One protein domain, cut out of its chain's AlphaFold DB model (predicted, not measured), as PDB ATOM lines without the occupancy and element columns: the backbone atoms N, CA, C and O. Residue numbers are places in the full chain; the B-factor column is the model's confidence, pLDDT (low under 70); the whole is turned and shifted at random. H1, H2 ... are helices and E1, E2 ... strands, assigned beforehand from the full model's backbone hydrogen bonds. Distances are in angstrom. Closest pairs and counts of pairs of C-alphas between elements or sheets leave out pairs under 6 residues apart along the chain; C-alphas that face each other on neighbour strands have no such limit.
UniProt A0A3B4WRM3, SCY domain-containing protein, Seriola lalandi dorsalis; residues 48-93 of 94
ATOM      1  N   ALA A  48     -30.998 -10.527 -57.854       76.00
ATOM      2  CA  ALA A  48     -32.348  -9.975 -57.774       76.00
ATOM      3  C   ALA A  48     -33.369 -10.937 -57.135       76.00
ATOM      4  O   ALA A  48     -34.396 -10.491 -56.646       76.00
ATOM      5  N   HIS A  49     -33.092 -12.245 -57.127       78.81
ATOM      6  CA  HIS A  49     -33.968 -13.257 -56.534       78.81
ATOM      7  C   HIS A  49     -33.521 -13.698 -55.135       78.81
ATOM      8  O   HIS A  49     -34.147 -14.580 -54.557       78.81
ATOM      9  N   ILE A  50     -32.443 -13.122 -54.592       78.94
ATOM     10  CA  ILE A  50     -31.986 -13.394 -53.227       78.94
ATOM     11  C   ILE A  50     -32.622 -12.347 -52.316       78.94
ATOM     12  O   ILE A  50     -32.139 -11.217 -52.247       78.94
ATOM     13  N   LEU A  51     -33.696 -12.727 -51.629       81.56
ATOM     14  CA  LEU A  51     -34.414 -11.853 -50.701       81.56
ATOM     15  C   LEU A  51     -33.612 -11.657 -49.415       81.56
ATOM     16  O   LEU A  51     -33.453 -10.539 -48.925       81.56
ATOM     17  N   SER A  52     -33.076 -12.747 -48.870       74.38
ATOM     18  CA  SER A  52     -32.259 -12.700 -47.664       74.38
ATOM     19  C   SER A  52     -31.321 -13.899 -47.552       74.38
ATOM     20  O   SER A  52     -31.432 -14.886 -48.278       74.38
ATOM     21  N   ILE A  53     -30.362 -13.801 -46.635       76.62
ATOM     22  CA  ILE A  53     -29.471 -14.899 -46.271       76.62
ATOM     23  C   ILE A  53     -29.988 -15.528 -44.984       76.62
ATOM     24  O   ILE A  53     -30.056 -14.868 -43.946       76.62
ATOM     25  N   ILE A  54     -30.289 -16.819 -45.043       77.56
ATOM     26  CA  ILE A  54     -30.694 -17.616 -43.893       77.56
ATOM     27  C   ILE A  54     -29.432 -18.167 -43.226       77.56
ATOM     28  O   ILE A  54     -28.586 -18.829 -43.842       77.56
ATOM     29  N   LYS A  55     -29.292 -17.881 -41.930       71.12
ATOM     30  CA  LYS A  55     -28.149 -18.322 -41.134       71.12
ATOM     31  C   LYS A  55     -28.261 -19.821 -40.853       71.12
ATOM     32  O   LYS A  55     -29.084 -20.254 -40.056       71.12
ATOM     33  N   THR A  56     -27.386 -20.601 -41.475       73.69
ATOM     34  CA  THR A  56     -27.178 -22.013 -41.129       73.69
ATOM     35  C   THR A  56     -26.226 -22.141 -39.942       73.69
ATOM     36  O   THR A  56     -25.466 -21.211 -39.639       73.69
ATOM     37  N   HIS A  57     -26.250 -23.295 -39.269       73.06
ATOM     38  CA  HIS A  57     -25.344 -23.582 -38.158       73.06
ATOM     39  C   HIS A  57     -23.876 -23.373 -38.574       73.06
ATOM     40  O   HIS A  57     -23.490 -23.667 -39.705       73.06
ATOM     41  N   ASN A  58     -23.034 -22.860 -37.672       69.81
ATOM     42  CA  ASN A  58     -21.660 -22.458 -38.010       69.81
ATOM     43  C   ASN A  58     -20.783 -23.617 -38.509       69.81
ATOM     44  O   ASN A  58     -19.809 -23.377 -39.214       69.81
ATOM     45  N   ARG A  59     -21.136 -24.866 -38.174       71.44
ATOM     46  CA  ARG A  59     -20.445 -26.062 -38.685       71.44
ATOM     47  C   ARG A  59     -20.820 -26.414 -40.130       71.44
ATOM     48  O   ARG A  59     -20.175 -27.267 -40.726       71.44
ATOM     49  N   CYS A  60     -21.852 -25.790 -40.697       73.81
ATOM     50  CA  CYS A  60     -22.281 -26.045 -42.066       73.81
ATOM     51  C   CYS A  60     -21.453 -25.215 -43.051       73.81
ATOM     52  O   CYS A  60     -21.430 -23.985 -42.980       73.81
ATOM     53  N   SER A  61     -20.838 -25.879 -44.030       70.12
ATOM     54  CA  SER A  61     -20.100 -25.216 -45.116       70.12
ATOM     55  C   SER A  61     -21.022 -24.478 -46.098       70.12
ATOM     56  O   SER A  61     -20.611 -23.521 -46.751       70.12
ATOM     57  N   ALA A  62     -22.278 -24.914 -46.196       74.25
ATOM     58  CA  ALA A  62     -23.289 -24.343 -47.075       74.25
ATOM     59  C   ALA A  62     -24.202 -23.356 -46.330       74.25
ATOM     60  O   ALA A  62     -24.519 -23.535 -45.146       74.25
ATOM     61  N   LYS A  63     -24.639 -22.315 -47.042       76.88
ATOM     62  CA  LYS A  63     -25.593 -21.314 -46.555       76.88
ATOM     63  C   LYS A  63     -26.917 -21.472 -47.278       76.88
ATOM     64  O   LYS A  63     -26.972 -21.998 -48.384       76.88
ATOM     65  N   ALA A  64     -27.977 -20.990 -46.656       80.00
ATOM     66  CA  ALA A  64     -29.273 -20.918 -47.293       80.00
ATOM     67  C   ALA A  64     -29.586 -19.477 -47.674       80.00
ATOM     68  O   ALA A  64     -29.184 -18.535 -46.990       80.00
ATOM     69  N   VAL A  65     -30.276 -19.316 -48.792       80.56
ATOM     70  CA  VAL A  65     -30.807 -18.040 -49.251       80.56
ATOM     71  C   VAL A  65     -32.307 -18.158 -49.372       80.56
ATOM     72  O   VAL A  65     -32.821 -19.148 -49.887       80.56
ATOM     73  N   ASP A  66     -32.992 -17.138 -48.892       82.00
ATOM     74  CA  ASP A  66     -34.416 -16.997 -49.089       82.00
ATOM     75  C   ASP A  66     -34.681 -16.427 -50.483       82.00
ATOM     76  O   ASP A  66     -34.027 -15.468 -50.912       82.00
ATOM     77  N   THR A  67     -35.616 -17.037 -51.205       82.94
ATOM     78  CA  THR A  67     -36.012 -16.612 -52.552       82.94
ATOM     79  C   THR A  67     -37.530 -16.551 -52.648       82.94
ATOM     80  O   THR A  67     -38.205 -17.193 -51.846       82.94
ATOM     81  N   PRO A  68     -38.102 -15.849 -53.647       81.88
ATOM     82  CA  PRO A  68     -39.557 -15.776 -53.812       81.88
ATOM     83  C   PRO A  68     -40.228 -17.149 -53.953       81.88
ATOM     84  O   PRO A  68     -41.397 -17.303 -53.627       81.88
ATOM     85  N   ASN A  69     -39.475 -18.148 -54.422       81.25
ATOM     86  CA  ASN A  69     -39.941 -19.519 -54.616       81.25
ATOM     87  C   ASN A  69     -39.671 -20.427 -53.398       81.25
ATOM     88  O   ASN A  69     -39.892 -21.634 -53.475       81.25
ATOM     89  N   GLY A  70     -39.160 -19.866 -52.300       81.75
ATOM     90  CA  GLY A  70     -38.793 -20.572 -51.077       81.75
ATOM     91  C   GLY A  70     -37.285 -20.589 -50.795       81.75
ATOM     92  O   GLY A  70     -36.470 -20.148 -51.615       81.75
ATOM     93  N   PRO A  71     -36.884 -21.097 -49.621       80.56
ATOM     94  CA  PRO A  71     -35.491 -21.130 -49.213       80.56
ATOM     95  C   PRO A  71     -34.718 -22.185 -50.004       80.56
ATOM     96  O   PRO A  71     -35.074 -23.365 -50.028       80.56
ATOM     97  N   ILE A  72     -33.613 -21.776 -50.619       84.50
ATOM     98  CA  ILE A  72     -32.723 -22.667 -51.360       84.50
ATOM     99  C   ILE A  72     -31.319 -22.640 -50.774       84.50
ATOM    100  O   ILE A  72     -30.784 -21.619 -50.349       84.50
ATOM    101  N   CYS A  73     -30.701 -23.810 -50.753       83.31
ATOM    102  CA  CYS A  73     -29.365 -24.008 -50.226       83.31
ATOM    103  C   CYS A  73     -28.318 -23.764 -51.313       83.31
ATOM    104  O   CYS A  73     -28.385 -24.332 -52.402       83.31
ATOM    105  N   VAL A  74     -27.316 -22.948 -51.007       80.50
ATOM    106  CA  VAL A  74     -26.246 -22.558 -51.926       80.50
ATOM    107  C   VAL A  74     -24.880 -22.749 -51.282       80.50
ATOM    108  O   VAL A  74     -24.675 -22.529 -50.085       80.50
ATOM    109  N   SER A  75     -23.915 -23.169 -52.094       76.56
ATOM    110  CA  SER A  75     -22.554 -23.368 -51.615       76.56
ATOM    111  C   SER A  75     -21.787 -22.057 -51.689       76.56
ATOM    112  O   SER A  75     -21.698 -21.450 -52.757       76.56
ATOM    113  N   LEU A  76     -21.161 -21.654 -50.580       71.06
ATOM    114  CA  LEU A  76     -20.211 -20.536 -50.562       71.06
ATOM    115  C   LEU A  76     -18.876 -20.865 -51.243       71.06
ATOM    116  O   LEU A  76     -18.015 -19.994 -51.342       71.06
ATOM    117  N   THR A  77     -18.694 -22.100 -51.718       67.88
ATOM    118  CA  THR A  77     -17.539 -22.469 -52.547       67.88
ATOM    119  C   THR A  77     -17.615 -21.876 -53.953       67.88
ATOM    120  O   THR A  77     -16.599 -21.810 -54.630       67.88
ATOM    121  N   LEU A  78     -18.795 -21.432 -54.401       69.88
ATOM    122  CA  LEU A  78     -18.958 -20.789 -55.701       69.88
ATOM    123  C   LEU A  78     -18.651 -19.290 -55.581       69.88
ATOM    124  O   LEU A  78     -19.317 -18.583 -54.822       69.88
ATOM    125  N   ASP A  79     -17.703 -18.777 -56.371       76.44
ATOM    126  CA  ASP A  79     -17.268 -17.370 -56.328       76.44
ATOM    127  C   ASP A  79     -18.413 -16.365 -56.475       76.44
ATOM    128  O   ASP A  79     -18.456 -15.335 -55.793       76.44
ATOM    129  N   TRP A  80     -19.388 -16.676 -57.336       75.25
ATOM    130  CA  TRP A  80     -20.551 -15.814 -57.536       75.25
ATOM    131  C   TRP A  80     -21.422 -15.733 -56.276       75.25
ATOM    132  O   TRP A  80     -21.933 -14.654 -55.966       75.25
ATOM    133  N   ALA A  81     -21.565 -16.851 -55.555       72.88
ATOM    134  CA  ALA A  81     -22.309 -16.923 -54.311       72.88
ATOM    135  C   ALA A  81     -21.520 -16.164 -53.247       72.88
ATOM    136  O   ALA A  81     -22.001 -15.143 -52.768       72.88
ATOM    137  N   LYS A  82     -20.267 -16.546 -52.975       75.81
ATOM    138  CA  LYS A  82     -19.387 -15.879 -52.001       75.81
ATOM    139  C   LYS A  82     -19.383 -14.352 -52.152       75.81
ATOM    140  O   LYS A  82     -19.561 -13.631 -51.175       75.81
ATOM    141  N   THR A  83     -19.284 -13.857 -53.385       74.62
ATOM    142  CA  THR A  83     -19.345 -12.417 -53.688       74.62
ATOM    143  C   THR A  83     -20.715 -11.798 -53.394       74.62
ATOM    144  O   THR A  83     -20.793 -10.661 -52.931       74.62
ATOM    145  N   ALA A  84     -21.813 -12.499 -53.686       69.75
ATOM    146  CA  ALA A  84     -23.164 -12.044 -53.355       69.75
ATOM    147  C   ALA A  84     -23.382 -11.981 -51.835       69.75
ATOM    148  O   ALA A  84     -23.899 -10.978 -51.347       69.75
ATOM    149  N   PHE A  85     -22.917 -12.994 -51.102       71.06
ATOM    150  CA  PHE A  85     -22.993 -13.046 -49.644       71.06
ATOM    151  C   PHE A  85     -22.166 -11.938 -48.989       71.06
ATOM    152  O   PHE A  85     -22.703 -11.171 -48.195       71.06
ATOM    153  N   ASN A  86     -20.895 -11.785 -49.366       71.06
ATOM    154  CA  ASN A  86     -20.021 -10.766 -48.779       71.06
ATOM    155  C   ASN A  86     -20.573  -9.348 -48.969       71.06
ATOM    156  O   ASN A  86     -20.532  -8.553 -48.036       71.06
ATOM    157  N   LYS A  87     -21.158  -9.036 -50.136       66.62
ATOM    158  CA  LYS A  87     -21.807  -7.733 -50.352       66.62
ATOM    159  C   LYS A  87     -22.998  -7.508 -49.415       66.62
ATOM    160  O   LYS A  87     -23.133  -6.416 -48.884       66.62
ATOM    161  N   GLN A  88     -23.824  -8.526 -49.170       62.53
ATOM    162  CA  GLN A  88     -24.960  -8.399 -48.248       62.53
ATOM    163  C   GLN A  88     -24.533  -8.289 -46.777       62.53
ATOM    164  O   GLN A  88     -25.154  -7.544 -46.025       62.53
ATOM    165  N   HIS A  89     -23.470  -8.987 -46.364       56.50
ATOM    166  CA  HIS A  89     -22.911  -8.853 -45.014       56.50
ATOM    167  C   HIS A  89     -22.345  -7.450 -44.759       56.50
ATOM    168  O   HIS A  89     -22.535  -6.914 -43.673       56.50
ATOM    169  N   VAL A  90     -21.710  -6.837 -45.764       58.94
ATOM    170  CA  VAL A  90     -21.227  -5.449 -45.676       58.94
ATOM    171  C   VAL A  90     -22.399  -4.465 -45.572       58.94
ATOM    172  O   VAL A  90     -22.336  -3.536 -44.777       58.94
ATOM    173  N   SER A  91     -23.500  -4.690 -46.298       51.84
ATOM    174  CA  SER A  91     -24.675  -3.803 -46.257       51.84
ATOM    175  C   SER A  91     -25.554  -3.935 -45.007       51.84
ATOM    176  O   SER A  91     -26.359  -3.047 -44.765       51.84
ATOM    177  N   LYS A  92     -25.437  -5.014 -44.219       51.59
ATOM    178  CA  LYS A  92     -26.172  -5.177 -42.948       51.59
ATOM    179  C   LYS A  92     -25.381  -4.752 -41.705       51.59
ATOM    180  O   LYS A  92     -25.889  -4.899 -40.598       51.59
ATOM    181  N   ASN A  93     -24.156  -4.253 -41.876       47.53
ATOM    182  CA  ASN A  93     -23.296  -3.772 -40.790       47.53
ATOM    183  C   ASN A  93     -23.159  -2.233 -40.787       47.53
ATOM    184  O   ASN A  93     -22.124  -1.713 -40.370       47.53
TER     185      ASN A  93
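Overview. This is residues 48 to 93 of the 94 residues of the protein "SCY domain-containing protein" of Seriola lalandi dorsalis (UniProt A0A3B4WRM3). A small three-stranded meander, each strand the antiparallel neighbour of the one before, is covered on one face by a single helix, H1, making two layers. The 46 printed residues hold E1, E2, E3 and H1 in that order, class mixed; the sheet's order is E1, E2, E3. The whole is compact, radius of gyration of the C-alphas 10.1 A, rounded, spanning 26 by 21 by 19 A.

Along the chain. Find C-alpha 52 at (-32.259, -12.700, -47.664), where E1, residues 52 to 54, begins. E2 is residues 62 to 66, 13.5 A; E3 is residues 72 to 75. H1, residues 79 to 91, runs 18.4 A to C-alpha 91 at (-24.675, -3.803, -46.257).

Arrangement. Look at the hairpin E1 and E2: N 54 and O 64 are 2.8 A apart, within hydrogen-bond range. In the hairpin E2 and E3, N 65 and O 72 are 2.8 A apart, also within range. H1 is on the sheet at a height of 9.7 A, only just across the strands, at 62 degrees to E2 on the local plane. The closest C-alphas of E3 and H1, Ser 75 and Ala 81, are 7.0 A apart. In H1 every O i to N i+4 pair is within hydrogen-bond range.

Size, cuts and confidence. The C-alphas farthest apart, Ala 48 and Arg 59, are 27.7 A apart. The printed part has no cut and no long link. Confidence is under 70 at residues 58, 77 to 78, 84 and 87 to 93.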